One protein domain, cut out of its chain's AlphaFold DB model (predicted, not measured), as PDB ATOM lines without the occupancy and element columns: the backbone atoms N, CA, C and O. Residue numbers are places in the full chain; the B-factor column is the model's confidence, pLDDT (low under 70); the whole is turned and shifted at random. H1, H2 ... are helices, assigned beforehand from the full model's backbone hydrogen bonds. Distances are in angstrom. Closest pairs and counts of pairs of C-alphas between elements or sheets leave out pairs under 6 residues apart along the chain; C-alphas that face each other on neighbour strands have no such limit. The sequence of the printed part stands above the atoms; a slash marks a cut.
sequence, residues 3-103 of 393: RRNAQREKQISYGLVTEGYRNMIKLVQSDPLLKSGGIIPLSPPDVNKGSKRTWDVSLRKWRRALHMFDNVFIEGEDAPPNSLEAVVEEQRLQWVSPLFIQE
ATOM      1  N   ARG A   3     174.821 152.481 147.407       92.88
ATOM      2  CA  ARG A   3     174.342 151.080 147.262       92.88
ATOM      3  C   ARG A   3     175.189 150.048 148.029       92.88
ATOM      4  O   ARG A   3     174.651 149.059 148.523       92.88
ATOM      5  N   ARG A   4     176.506 150.267 148.134       93.25
ATOM      6  CA  ARG A   4     177.434 149.443 148.929       93.25
ATOM      7  C   ARG A   4     177.185 149.604 150.430       93.25
ATOM      8  O   ARG A   4     177.172 148.608 151.146       93.25
ATOM      9  N   ASN A   5     176.999 150.839 150.883       94.06
ATOM     10  CA  ASN A   5     176.791 151.185 152.285       94.06
ATOM     11  C   ASN A   5     175.437 150.647 152.761       94.06
ATOM     12  O   ASN A   5     175.420 149.837 153.678       94.06
ATOM     13  N   ALA A   6     174.353 150.898 152.020       95.38
ATOM     14  CA  ALA A   6     173.027 150.339 152.303       95.38
ATOM     15  C   ALA A   6     173.022 148.794 152.378       95.38
ATOM     16  O   ALA A   6     172.354 148.197 153.224       95.38
ATOM     17  N   GLN A   7     173.808 148.109 151.533       96.06
ATOM     18  CA  GLN A   7     173.976 146.653 151.626       96.06
ATOM     19  C   GLN A   7     174.736 146.227 152.897       96.06
ATOM     20  O   GLN A   7     174.410 145.194 153.486       96.06
ATOM     21  N   ARG A   8     175.741 147.001 153.321       96.81
ATOM     22  CA  ARG A   8     176.523 146.769 154.545       96.81
ATOM     23  C   ARG A   8     175.718 147.077 155.813       96.81
ATOM     24  O   ARG A   8     175.743 146.285 156.747       96.81
ATOM     25  N   GLU A   9     174.924 148.139 155.815       95.81
ATOM     26  CA  GLU A   9     173.984 148.513 156.881       95.81
ATOM     27  C   GLU A   9     172.902 147.442 157.064       95.81
ATOM     28  O   GLU A   9     172.706 146.944 158.171       95.81
ATOM     29  N   LYS A  10     172.294 146.965 155.965       96.69
ATOM     30  CA  LYS A  10     171.365 145.817 155.992       96.69
ATOM     31  C   LYS A  10     172.032 144.517 156.468       96.69
ATOM     32  O   LYS A  10     171.360 143.616 156.954       96.69
ATOM     33  N   GLN A  11     173.354 144.397 156.348       96.56
ATOM     34  CA  GLN A  11     174.105 143.293 156.946       96.56
ATOM     35  C   GLN A  11     174.399 143.511 158.441       96.56
ATOM     36  O   GLN A  11     174.399 142.528 159.184       96.56
ATOM     37  N   ILE A  12     174.616 144.744 158.903       96.00
ATOM     38  CA  ILE A  12     174.733 145.053 160.335       96.00
ATOM     39  C   ILE A  12     173.401 144.791 161.045       96.00
ATOM     40  O   ILE A  12     173.400 144.121 162.076       96.00
ATOM     41  N   SER A  13     172.269 145.238 160.488       96.00
ATOM     42  CA  SER A  13     170.962 145.128 161.155       96.00
ATOM     43  C   SER A  13     170.554 143.682 161.464       96.00
ATOM     44  O   SER A  13     170.024 143.423 162.540       96.00
ATOM     45  N   TYR A  14     170.907 142.713 160.612       95.56
ATOM     46  CA  TYR A  14     170.729 141.282 160.908       95.56
ATOM     47  C   TYR A  14     171.481 140.799 162.164       95.56
ATOM     48  O   TYR A  14     171.108 139.778 162.728       95.56
ATOM     49  N   GLY A  15     172.552 141.486 162.582       93.81
ATOM     50  CA  GLY A  15     173.240 141.237 163.853       93.81
ATOM     51  C   GLY A  15     172.625 142.009 165.024       93.81
ATOM     52  O   GLY A  15     172.464 141.443 166.094       93.81
ATOM     53  N   LEU A  16     172.206 143.263 164.814       93.00
ATOM     54  CA  LEU A  16     171.578 144.090 165.863       93.00
ATOM     55  C   LEU A  16     170.222 143.542 166.352       93.00
ATOM     56  O   LEU A  16     169.757 143.902 167.429       93.00
ATOM     57  N   VAL A  17     169.570 142.692 165.554       94.19
ATOM     58  CA  VAL A  17     168.252 142.106 165.852       94.19
ATOM     59  C   VAL A  17     168.350 140.771 166.624       94.19
ATOM     60  O   VAL A  17     167.313 140.237 167.024       94.19
ATOM     61  N   THR A  18     169.549 140.228 166.887       92.88
ATOM     62  CA  THR A  18     169.705 138.976 167.660       92.88
ATOM     63  C   THR A  18     169.561 139.185 169.171       92.88
ATOM     64  O   THR A  18     169.850 140.265 169.688       92.88
ATOM     65  N   GLU A  19     169.167 138.130 169.896       89.44
ATOM     66  CA  GLU A  19     169.139 138.154 171.367       89.44
ATOM     67  C   GLU A  19     170.534 138.406 171.945       89.44
ATOM     68  O   GLU A  19     170.687 139.304 172.768       89.44
ATOM     69  N   GLY A  20     171.576 137.732 171.441       89.25
ATOM     70  CA  GLY A  20     172.956 137.974 171.855       89.25
ATOM     71  C   GLY A  20     173.409 139.435 171.749       89.25
ATOM     72  O   GLY A  20     174.137 139.896 172.622       89.25
ATOM     73  N   TYR A  21     172.943 140.221 170.766       90.50
ATOM     74  CA  TYR A  21     173.246 141.660 170.752       90.50
ATOM     75  C   TYR A  21     172.548 142.414 171.894       90.50
ATOM     76  O   TYR A  21     173.185 143.229 172.561       90.50
ATOM     77  N   ARG A  22     171.271 142.119 172.175       88.81
ATOM     78  CA  ARG A  22     170.540 142.730 173.303       88.81
ATOM     79  C   ARG A  22     171.173 142.356 174.642       88.81
ATOM     80  O   ARG A  22     171.442 143.239 175.450       88.81
ATOM     81  N   ASN A  23     171.477 141.075 174.836       86.62
ATOM     82  CA  ASN A  23     172.095 140.543 176.048       86.62
ATOM     83  C   ASN A  23     173.504 141.112 176.261       86.62
ATOM     84  O   ASN A  23     173.842 141.494 177.378       86.62
ATOM     85  N   MET A  24     174.304 141.246 175.195       86.94
ATOM     86  CA  MET A  24     175.600 141.929 175.247       86.94
ATOM     87  C   MET A  24     175.442 143.381 175.715       86.94
ATOM     88  O   MET A  24     176.187 143.812 176.588       86.94
ATOM     89  N   ILE A  25     174.472 144.130 175.175       86.81
ATOM     90  CA  ILE A  25     174.226 145.522 175.582       86.81
ATOM     91  C   ILE A  25     173.762 145.613 177.042       86.81
ATOM     92  O   ILE A  25     174.302 146.449 177.764       86.81
ATOM     93  N   LYS A  26     172.850 144.740 177.504       84.25
ATOM     94  CA  LYS A  26     172.456 144.675 178.925       84.25
ATOM     95  C   LYS A  26     173.656 144.391 179.835       84.25
ATOM     96  O   LYS A  26     173.908 145.141 180.770       84.25
ATOM     97  N   LEU A  27     174.440 143.353 179.526       81.75
ATOM     98  CA  LEU A  27     175.621 142.948 180.300       81.75
ATOM     99  C   LEU A  27     176.625 144.107 180.447       81.75
ATOM    100  O   LEU A  27     177.183 144.350 181.514       81.75
ATOM    101  N   VAL A  28     176.807 144.856 179.360       80.88
ATOM    102  CA  VAL A  28     177.677 146.035 179.243       80.88
ATOM    103  C   VAL A  28     177.070 147.294 179.896       80.88
ATOM    104  O   VAL A  28     177.766 148.290 180.118       80.88
ATOM    105  N   GLN A  29     175.777 147.282 180.226       81.56
ATOM    106  CA  GLN A  29     175.130 148.276 181.085       81.56
ATOM    107  C   GLN A  29     175.246 147.893 182.570       81.56
ATOM    108  O   GLN A  29     175.497 148.786 183.377       81.56
ATOM    109  N   SER A  30     175.144 146.604 182.920       77.38
ATOM    110  CA  SER A  30     175.310 146.116 184.298       77.38
ATOM    111  C   SER A  30     176.760 146.148 184.796       77.38
ATOM    112  O   SER A  30     176.985 146.463 185.961       77.38
ATOM    113  N   ASP A  31     177.744 145.871 183.932       77.12
ATOM    114  CA  ASP A  31     179.172 145.990 184.253       77.12
ATOM    115  C   ASP A  31     179.887 146.934 183.262       77.12
ATOM    116  O   ASP A  31     180.222 146.545 182.134       77.12
ATOM    117  N   PRO A  32     180.158 148.192 183.665       72.19
ATOM    118  CA  PRO A  32     180.907 149.146 182.854       72.19
ATOM    119  C   PRO A  32     182.357 148.736 182.559       72.19
ATOM    120  O   PRO A  32     182.904 149.199 181.557       72.19
ATOM    121  N   LEU A  33     182.989 147.881 183.374       72.38
ATOM    122  CA  LEU A  33     184.387 147.462 183.188       72.38
ATOM    123  C   LEU A  33     184.554 146.589 181.935       72.38
ATOM    124  O   LEU A  33     185.606 146.589 181.294       72.38
ATOM    125  N   LEU A  34     183.483 145.916 181.504       70.50
ATOM    126  CA  LEU A  34     183.449 145.176 180.242       70.50
ATOM    127  C   LEU A  34     183.547 146.084 179.000       70.50
ATOM    128  O   LEU A  34     183.896 145.595 177.926       70.50
ATOM    129  N   LYS A  35     183.300 147.401 179.132       67.56
ATOM    130  CA  LYS A  35     183.561 148.383 178.059       67.56
ATOM    131  C   LYS A  35     185.054 148.634 177.880       67.56
ATOM    132  O   LYS A  35     185.541 148.650 176.755       67.56
ATOM    133  N   SER A  36     185.772 148.835 178.985       63.44
ATOM    134  CA  SER A  36     187.207 149.135 178.988       63.44
ATOM    135  C   SER A  36     188.083 147.898 178.782       63.44
ATOM    136  O   SER A  36     189.198 148.028 178.287       63.44
ATOM    137  N   GLY A  37     187.588 146.697 179.098       61.31
ATOM    138  CA  GLY A  37     188.358 145.451 179.018       61.31
ATOM    139  C   GLY A  37     188.754 144.973 177.610       61.31
ATOM    140  O   GLY A  37     189.506 144.010 177.507       61.31
ATOM    141  N   GLY A  38     188.248 145.574 176.525       60.84
ATOM    142  CA  GLY A  38     188.662 145.299 175.133       60.84
ATOM    143  C   GLY A  38     188.342 143.902 174.559       60.84
ATOM    144  O   GLY A  38     188.489 143.682 173.358       60.84
ATOM    145  N   ILE A  39     187.880 142.962 175.387       59.03
ATOM    146  CA  ILE A  39     187.617 141.555 175.030       59.03
ATOM    147  C   ILE A  39     186.317 141.381 174.221       59.03
ATOM    148  O   ILE A  39     186.188 140.428 173.448       59.03
ATOM    149  N   ILE A  40     185.348 142.291 174.371       65.25
ATOM    150  CA  ILE A  40     184.050 142.223 173.687       65.25
ATOM    151  C   ILE A  40     184.097 143.038 172.381       65.25
ATOM    152  O   ILE A  40     184.429 144.223 172.417       65.25
ATOM    153  N   PRO A  41     183.698 142.480 171.219       63.66
ATOM    154  CA  PRO A  41     183.530 143.245 169.985       63.66
ATOM    155  C   PRO A  41     182.192 144.003 170.003       63.66
ATOM    156  O   PRO A  41     181.250 143.669 169.283       63.66
ATOM    157  N   LEU A  42     182.130 145.029 170.856       68.06
ATOM    158  CA  LEU A  42     180.953 145.863 171.134       68.06
ATOM    159  C   LEU A  42     180.352 146.491 169.865       68.06
ATOM    160  O   LEU A  42     179.132 146.581 169.718       68.06
ATOM    161  N   SER A  43     181.222 146.911 168.945       80.88
ATOM    162  CA  SER A  43     180.857 147.678 167.754       80.88
ATOM    163  C   SER A  43     180.826 146.810 166.490       80.88
ATOM    164  O   SER A  43     181.743 146.010 166.273       80.88
ATOM    165  N   PRO A  44     179.831 146.991 165.599       88.62
ATOM    166  CA  PRO A  44     179.871 146.410 164.262       88.62
ATOM    167  C   PRO A  44     181.024 147.001 163.424       88.62
ATOM    168  O   PRO A  44     181.505 148.100 163.711       88.62
ATOM    169  N   PRO A  45     181.466 146.310 162.356       90.50
ATOM    170  CA  PRO A  45     182.475 146.845 161.441       90.50
ATOM    171  C   PRO A  45     181.996 148.116 160.717       90.50
ATOM    172  O   PRO A  45     180.824 148.248 160.373       90.50
ATOM    173  N   ASP A  46     182.930 149.023 160.418       90.81
ATOM    174  CA  ASP A  46     182.666 150.289 159.720       90.81
ATOM    175  C   ASP A  46     182.210 150.067 158.263       90.81
ATOM    176  O   ASP A  46     182.923 149.473 157.443       90.81
ATOM    177  N   VAL A  47     181.017 150.575 157.933       91.88
ATOM    178  CA  VAL A  47     180.354 150.400 156.629       91.88
ATOM    179  C   VAL A  47     181.088 151.060 155.462       91.88
ATOM    180  O   VAL A  47     180.896 150.643 154.320       91.88
ATOM    181  N   ASN A  48     181.967 152.029 155.708       89.50
ATOM    182  CA  ASN A  48     182.721 152.739 154.675       89.50
ATOM    183  C   ASN A  48     184.070 152.064 154.372       89.50
ATOM    184  O   ASN A  48     184.529 152.065 153.227       89.50
ATOM    185  N   LYS A  49     184.698 151.442 155.377       89.31
ATOM    186  CA  LYS A  49     186.107 151.008 155.322       89.31
ATOM    187  C   LYS A  49     186.322 149.605 154.722       89.31
ATOM    188  O   LYS A  49     185.386 148.828 154.498       89.31
ATOM    189  N   GLY A  50     187.591 149.293 154.438       89.75
ATOM    190  CA  GLY A  50     188.093 147.969 154.043       89.75
ATOM    191  C   GLY A  50     187.638 147.442 152.674       89.75
ATOM    192  O   GLY A  50     186.700 147.950 152.052       89.75
ATOM    193  N   SER A  51     188.285 146.370 152.207       94.62
ATOM    194  CA  SER A  51     187.868 145.633 151.001       94.62
ATOM    195  C   SER A  51     186.551 144.866 151.223       94.62
ATOM    196  O   SER A  51     186.032 144.802 152.344       94.62
ATOM    197  N   LYS A  52     186.002 144.227 150.175       93.19
ATOM    198  CA  LYS A  52     184.867 143.299 150.355       93.19
ATOM    199  C   LYS A  52     185.248 142.119 151.263       93.19
ATOM    200  O   LYS A  52     184.515 141.837 152.202       93.19
ATOM    201  N   ARG A  53     186.406 141.484 151.033       94.88
ATOM    202  CA  ARG A  53     186.871 140.326 151.824       94.88
ATOM    203  C   ARG A  53     187.118 140.701 153.287       94.88
ATOM    204  O   ARG A  53     186.635 140.005 154.172       94.88
ATOM    205  N   THR A  54     187.794 141.826 153.537       94.75
ATOM    206  CA  THR A  54     188.044 142.351 154.894       94.75
ATOM    207  C   THR A  54     186.727 142.550 155.646       94.75
ATOM    208  O   THR A  54     186.578 142.100 156.777       94.75
ATOM    209  N   TRP A  55     185.734 143.150 154.983       95.38
ATOM    210  CA  TRP A  55     184.392 143.334 155.531       95.38
ATOM    211  C   TRP A  55     183.659 142.020 155.806       95.38
ATOM    212  O   TRP A  55     183.165 141.832 156.914       95.38
ATOM    213  N   ASP A  56     183.613 141.100 154.835       95.50
ATOM    214  CA  ASP A  56     182.935 139.808 154.991       95.50
ATOM    215  C   ASP A  56     183.517 139.015 156.182       95.50
ATOM    216  O   ASP A  56     182.782 138.327 156.894       95.50
ATOM    217  N   VAL A  57     184.832 139.128 156.418       94.44
ATOM    218  CA  VAL A  57     185.536 138.522 157.558       94.44
ATOM    219  C   VAL A  57     185.202 139.229 158.872       94.44
ATOM    220  O   VAL A  57     184.804 138.550 159.819       94.44
ATOM    221  N   SER A  58     185.310 140.559 158.956       92.69
ATOM    222  CA  SER A  58     185.023 141.299 160.196       92.69
ATOM    223  C   SER A  58     183.555 141.189 160.616       92.69
ATOM    224  O   SER A  58     183.271 140.941 161.785       92.69
ATOM    225  N   LEU A  59     182.618 141.251 159.664       94.88
ATOM    226  CA  LEU A  59     181.190 141.017 159.897       94.88
ATOM    227  C   LEU A  59     180.923 139.595 160.424       94.88
ATOM    228  O   LEU A  59     180.104 139.406 161.323       94.88
ATOM    229  N   ARG A  60     181.626 138.587 159.886       94.75
ATOM    230  CA  ARG A  60     181.533 137.193 160.349       94.75
ATOM    231  C   ARG A  60     182.131 137.010 161.746       94.75
ATOM    232  O   ARG A  60     181.543 136.275 162.535       94.75
ATOM    233  N   LYS A  61     183.262 137.658 162.053       92.44
ATOM    234  CA  LYS A  61     183.865 137.669 163.400       92.44
ATOM    235  C   LYS A  61     182.900 138.288 164.416       92.44
ATOM    236  O   LYS A  61     182.576 137.630 165.397       92.44
ATOM    237  N   TRP A  62     182.378 139.484 164.127       93.62
ATOM    238  CA  TRP A  62     181.416 140.197 164.976       93.62
ATOM    239  C   TRP A  62     180.177 139.345 165.277       93.62
ATOM    240  O   TRP A  62     179.940 139.009 166.434       93.62
ATOM    241  N   ARG A  63     179.450 138.871 164.252       94.12
ATOM    242  CA  ARG A  63     178.256 138.027 164.461       94.12
ATOM    243  C   ARG A  63     178.546 136.736 165.237       94.12
ATOM    244  O   ARG A  63     177.733 136.342 166.061       94.12
ATOM    245  N   ARG A  64     179.692 136.081 165.005       92.88
ATOM    246  CA  ARG A  64     180.085 134.881 165.770       92.88
ATOM    247  C   ARG A  64     180.313 135.175 167.252       92.88
ATOM    248  O   ARG A  64     180.020 134.314 168.070       92.88
ATOM    249  N   ALA A  65     180.813 136.362 167.586       89.12
ATOM    250  CA  ALA A  65     180.982 136.781 168.970       89.12
ATOM    251  C   ALA A  65     179.656 137.186 169.635       89.12
ATOM    252  O   ALA A  65     179.489 136.914 170.816       89.12
ATOM    253  N   LEU A  66     178.679 137.738 168.896       90.00
ATOM    254  CA  LEU A  66     177.333 137.996 169.439       90.00
ATOM    255  C   LEU A  66     176.685 136.720 170.005       90.00
ATOM    256  O   LEU A  66     176.076 136.762 171.069       90.00
ATOM    257  N   HIS A  67     176.897 135.569 169.359       89.56
ATOM    258  CA  HIS A  67     176.407 134.271 169.840       89.56
ATOM    259  C   HIS A  67     177.045 133.795 171.164       89.56
ATOM    260  O   HIS A  67     176.534 132.864 171.780       89.56
ATOM    261  N   MET A  68     178.116 134.435 171.656       85.25
ATOM    262  CA  MET A  68     178.619 134.187 173.018       85.25
ATOM    263  C   MET A  68     177.667 134.725 174.099       85.25
ATOM    264  O   MET A  68     177.730 134.273 175.237       85.25
ATOM    265  N   PHE A  69     176.772 135.652 173.741       85.88
ATOM    266  CA  PHE A  69     175.838 136.317 174.652       85.88
ATOM    267  C   PHE A  69     174.398 135.783 174.547       85.88
ATOM    268  O   PHE A  69     173.533 136.196 175.316       85.88
ATOM    269  N   ASP A  70     174.122 134.829 173.646       84.88
ATOM    270  CA  ASP A  70     172.786 134.221 173.487       84.88
ATOM    271  C   ASP A  70     172.299 133.492 174.760       84.88
ATOM    272  O   ASP A  70     171.097 133.348 174.956       84.88
ATOM    273  N   ASN A  71     173.222 133.055 175.631       78.69
ATOM    274  CA  ASN A  71     172.943 132.390 176.916       78.69
ATOM    275  C   ASN A  71     173.626 133.127 178.092       78.69
ATOM    276  O   ASN A  71     174.224 132.496 178.963       78.69
ATOM    277  N   VAL A  72     173.622 134.463 178.071       73.38
ATOM    278  CA  VAL A  72     174.059 135.300 179.203       73.38
ATOM    279  C   VAL A  72     172.842 135.706 180.029       73.38
ATOM    280  O   VAL A  72     171.816 136.080 179.467       73.38
ATOM    281  N   PHE A  73     172.993 135.643 181.352       69.19
ATOM    282  CA  PHE A  73     171.953 135.913 182.345       69.19
ATOM    283  C   PHE A  73     172.453 136.962 183.334       69.19
ATOM    284  O   PHE A  73     173.626 136.931 183.716       69.19
ATOM    285  N   ILE A  74     171.573 137.862 183.767       68.75
ATOM    286  CA  ILE A  74     171.903 138.930 184.715       68.75
ATOM    287  C   ILE A  74     171.122 138.686 186.010       68.75
ATOM    288  O   ILE A  74     169.893 138.797 186.037       68.75
ATOM    289  N   GLU A  75     171.839 138.324 187.087       60.84
ATOM    290  CA  GLU A  75     171.253 138.036 188.408       60.84
ATOM    291  C   GLU A  75     170.404 139.230 188.887       60.84
ATOM    292  O   GLU A  75     170.936 140.271 189.266       60.84
ATOM    293  N   GLY A  76     169.076 139.070 188.877       60.97
ATOM    294  CA  GLY A  76     168.110 140.060 189.368       60.97
ATOM    295  C   GLY A  76     167.320 140.825 188.299       60.97
ATOM    296  O   GLY A  76     166.300 141.413 188.650       60.97
ATOM    297  N   GLU A  77     167.719 140.796 187.021       62.84
ATOM    298  CA  GLU A  77     166.921 141.388 185.926       62.84
ATOM    299  C   GLU A  77     166.089 140.331 185.181       62.84
ATOM    300  O   GLU A  77     164.937 140.575 184.817       62.84
ATOM    301  N   ASP A  78     166.654 139.140 184.968       59.69
ATOM    302  CA  ASP A  78     165.982 138.069 184.235       59.69
ATOM    303  C   ASP A  78     165.002 137.286 185.130       59.69
ATOM    304  O   ASP A  78     165.332 136.822 186.223       59.69
ATOM    305  N   ALA A  79     163.766 137.123 184.646       59.34
ATOM    306  CA  ALA A  79     162.702 136.400 185.343       59.34
ATOM    307  C   ALA A  79     163.052 134.905 185.552       59.34
ATOM    308  O   ALA A  79     163.751 134.330 184.720       59.34
ATOM    309  N   PRO A  80     162.506 134.217 186.578       57.72
ATOM    310  CA  PRO A  80     162.845 132.823 186.896       57.72
ATOM    311  C   PRO A  80     162.857 131.794 185.737       57.72
ATOM    312  O   PRO A  80     163.762 130.958 185.751       57.72
ATOM    313  N   PRO A  81     161.960 131.808 184.720       57.69
ATOM    314  CA  PRO A  81     162.076 130.887 183.577       57.69
ATOM    315  C   PRO A  81     163.309 131.133 182.688       57.69
ATOM    316  O   PRO A  81     163.714 130.229 181.963       57.69
ATOM    317  N   ASN A  82     163.930 132.313 182.769       57.09
ATOM    318  CA  ASN A  82     165.192 132.653 182.108       57.09
ATOM    319  C   ASN A  82     166.412 132.414 183.023       57.09
ATOM    320  O   ASN A  82     167.500 132.890 182.721       57.09
ATOM    321  N   SER A  83     166.266 131.710 184.152       69.38
ATOM    322  CA  SER A  83     167.404 131.361 185.010       69.38
ATOM    323  C   SER A  83     168.438 130.512 184.258       69.38
ATOM    324  O   SER A  83     168.079 129.634 183.469       69.38
ATOM    325  N   LEU A  84     169.723 130.694 184.590       68.62
ATOM    326  CA  LEU A  84     170.822 129.828 184.144       68.62
ATOM    327  C   LEU A  84     170.493 128.340 184.348       68.62
ATOM    328  O   LEU A  84     170.779 127.521 183.478       68.62
ATOM    329  N   GLU A  85     169.847 127.986 185.463       71.25
ATOM    330  CA  GLU A  85     169.451 126.600 185.732       71.25
ATOM    331  C   GLU A  85     168.377 126.091 184.760       71.25
ATOM    332  O   GLU A  85     168.425 124.933 184.348       71.25
ATOM    333  N   ALA A  86     167.435 126.950 184.360       75.69
ATOM    334  CA  ALA A  86     166.344 126.591 183.458       75.69
ATOM    335  C   ALA A  86     166.845 126.371 182.022       75.69
ATOM    336  O   ALA A  86     166.449 125.401 181.377       75.69
ATOM    337  N   VAL A  87     167.772 127.206 181.541       74.69
ATOM    338  CA  VAL A  87     168.375 127.030 180.207       74.69
ATOM    339  C   VAL A  87     169.353 125.853 180.176       74.69
ATOM    340  O   VAL A  87     169.396 125.128 179.185       74.69
ATOM    341  N   VAL A  88     170.093 125.592 181.261       76.75
ATOM    342  CA  VAL A  88     170.897 124.360 181.387       76.75
ATOM    343  C   VAL A  88     170.003 123.112 181.383       76.75
ATOM    344  O   VAL A  88     170.381 122.103 180.788       76.75
ATOM    345  N   GLU A  89     168.801 123.173 181.961       80.00
ATOM    346  CA  GLU A  89     167.827 122.078 181.901       80.00
ATOM    347  C   GLU A  89     167.178 121.934 180.508       80.00
ATOM    348  O   GLU A  89     167.081 120.811 180.011       80.00
ATOM    349  N   GLU A  90     166.822 123.029 179.817       81.94
ATOM    350  CA  GLU A  90     166.365 122.982 178.411       81.94
ATOM    351  C   GLU A  90     167.441 122.355 177.510       81.94
ATOM    352  O   GLU A  90     167.138 121.514 176.664       81.94
ATOM    353  N   GLN A  91     168.710 122.723 177.714       78.69
ATOM    354  CA  GLN A  91     169.833 122.115 177.005       78.69
ATOM    355  C   GLN A  91     169.991 120.634 177.378       78.69
ATOM    356  O   GLN A  91     170.123 119.815 176.471       78.69
ATOM    357  N   ARG A  92     169.903 120.243 178.662       80.94
ATOM    358  CA  ARG A  92     169.940 118.822 179.075       80.94
ATOM    359  C   ARG A  92     168.903 117.998 178.312       80.94
ATOM    360  O   ARG A  92     169.241 116.942 177.779       80.94
ATOM    361  N   LEU A  93     167.667 118.486 178.229       82.56
ATOM    362  CA  LEU A  93     166.551 117.794 177.578       82.56
ATOM    363  C   LEU A  93     166.732 117.598 176.061       82.56
ATOM    364  O   LEU A  93     166.066 116.740 175.491       82.56
ATOM    365  N   GLN A  94     167.645 118.327 175.407       82.38
ATOM    366  CA  GLN A  94     167.986 118.121 173.988       82.38
ATOM    367  C   GLN A  94     168.990 116.977 173.760       82.38
ATOM    368  O   GLN A  94     169.055 116.447 172.653       82.38
ATOM    369  N   TRP A  95     169.776 116.601 174.778       77.75
ATOM    370  CA  TRP A  95     170.858 115.606 174.667       77.75
ATOM    371  C   TRP A  95     170.630 114.339 175.504       77.75
ATOM    372  O   TRP A  95     171.321 113.340 175.309       77.75
ATOM    373  N   VAL A  96     169.684 114.360 176.444       80.69
ATOM    374  CA  VAL A  96     169.334 113.202 177.272       80.69
ATOM    375  C   VAL A  96     168.363 112.271 176.543       80.69
ATOM    376  O   VAL A  96     167.368 112.708 175.970       80.69
ATOM    377  N   SER A  97     168.643 110.964 176.603       79.88
ATOM    378  CA  SER A  97     167.756 109.915 176.085       79.88
ATOM    379  C   SER A  97     166.346 110.017 176.697       79.88
ATOM    380  O   SER A  97     166.245 110.253 177.906       79.88
ATOM    381  N   PRO A  98     165.262 109.774 175.926       82.69
ATOM    382  CA  PRO A  98     163.880 109.886 176.401       82.69
ATOM    383  C   PRO A  98     163.573 109.165 177.721       82.69
ATOM    384  O   PRO A  98     162.729 109.625 178.486       82.69
ATOM    385  N   LEU A  99     164.295 108.078 178.016       81.38
ATOM    386  CA  LEU A  99     164.161 107.292 179.246       81.38
ATOM    387  C   LEU A  99     164.494 108.081 180.529       81.38
ATOM    388  O   LEU A  99     163.941 107.780 181.581       81.38
ATOM    389  N   PHE A 100     165.358 109.100 180.448       76.75
ATOM    390  CA  PHE A 100     165.859 109.864 181.604       76.75
ATOM    391  C   PHE A 100     165.394 111.334 181.604       76.75
ATOM    392  O   PHE A 100     165.947 112.190 182.304       76.75
ATOM    393  N   ILE A 101     164.355 111.661 180.824       79.75
ATOM    394  CA  ILE A 101     163.741 112.999 180.816       79.75
ATOM    395  C   ILE A 101     163.229 113.369 182.216       79.75
ATOM    396  O   ILE A 101     163.517 114.463 182.696       79.75
ATOM    397  N   GLN A 102     162.535 112.443 182.887       80.69
ATOM    398  CA  GLN A 102     161.851 112.682 184.166       80.69
ATOM    399  C   GLN A 102     162.762 112.596 185.410       80.69
ATOM    400  O   GLN A 102     162.277 112.765 186.526       80.69
ATOM    401  N   GLU A 103     164.069 112.345 185.265       78.56
ATOM    402  CA  GLU A 103     164.965 112.233 186.424       78.56
ATOM    403  C   GLU A 103     165.197 113.577 187.131       78.56
ATOM    404  O   GLU A 103     165.766 114.518 186.563       78.56
TER     405      GLU A 103
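What this domain is: This is residues 3 to 103 of the 393 residues of the protein "SLBP_RNA_bind domain-containing protein" of Trypanosoma conorhini (UniProt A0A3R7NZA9). Two helices, H1 and H4, stand side by side and run the same way, meeting near their last residues; there H2 turns off and makes a corner with both, with the tiny H3 near its far part. H5 lies away from these helices, at the far side of a long link, and of what follows it residues 96 to 100 stick out together with its own residues 94 and 95, while the link of residues 37 to 51 runs back past H1 and H4 to where H4 begins. You are reading 101 residues with five named helices, in the order H1, H2, H3, H4, H5, and no named strand; the class is all helix. The whole is loose, with a radius of gyration of the C-alphas of 17.5 A, and elongated, spanning 55 by 33 by 20 A.

How they stand to each other: Start with H1, residues 3 to 16, and go on to H2, residues 19 to 30. The two are close but not clearly touching: their closest C-alphas, those of Gly 15 and Tyr 21, are 6.9 A apart. Their lines are about perpendicular, only just, at 70.2 degrees. Next look at H3, residues 33 to 36, which touches no helix but is near H2; the closest C-alphas of the two, those of Val 28 and Leu 34, are 5.9 A apart. Then find H4, residues 52 to 66, which is apart from H3. H1 and H4 only just touch, with 3 pairs of C-alphas within 8 A, and H1 does so with residues 12 to 15 alone. Their closest C-alphas are those of Gly 15 and Arg 63, 6.0 A apart. They run the same way at a shallow tilt of 14 degrees. H2 and H4 also only just touch, with 3 pairs of C-alphas within 8 A, through residues 20 to 24 of H2 and residue 66 of H4 alone. The closest C-alphas there are those of Gly 20 and Leu 66, 5.0 A apart. H2 and H4 run the same way at a steep tilt of 67 degrees. Last comes H5, residues 84 to 95, which touches no helix and is apart from H1, H2, H3 and H4. On the backbone, you will find each O i to N i+4 pair within hydrogen-bond range in H2 and H4, 8 of 10 in H1 and 7 of 8 in H5; H3 is too short for such a pair.

Where its parts are: Find C-alpha 3 at (174.342, 151.080, 147.262); from there H1 runs 20.1 A to C-alpha 16. H2 runs 16.4 A from Glu 19 to Ser 30, and H3 goes from Leu 33 to Ser 36. Go on to C-alpha 52 at (184.867, 143.299, 150.355), where H4, the longest helix by residues, sets out and covers 21.2 A to Leu 66. H5 begins at Leu 84 and ends 17.1 A away at C-alpha 95, at (170.858, 115.606, 174.667).

The domain as a whole: Look at the two C-alphas farthest apart, those of Arg 3 and Glu 103, the first and last printed residues: they are 56.0 A apart. The printed part has no cut. The links H1 to H2 and H2 to H3 are tight, with 2 residues each; the link H3 to H4, residues 37 to 51, and the link H4 to H5, residues 67 to 83, are long. In the B-factor column the mean pLDDT of the printed part is 82.2, and 20 residues are under 70: residues 35 to 42 and 73 to 84.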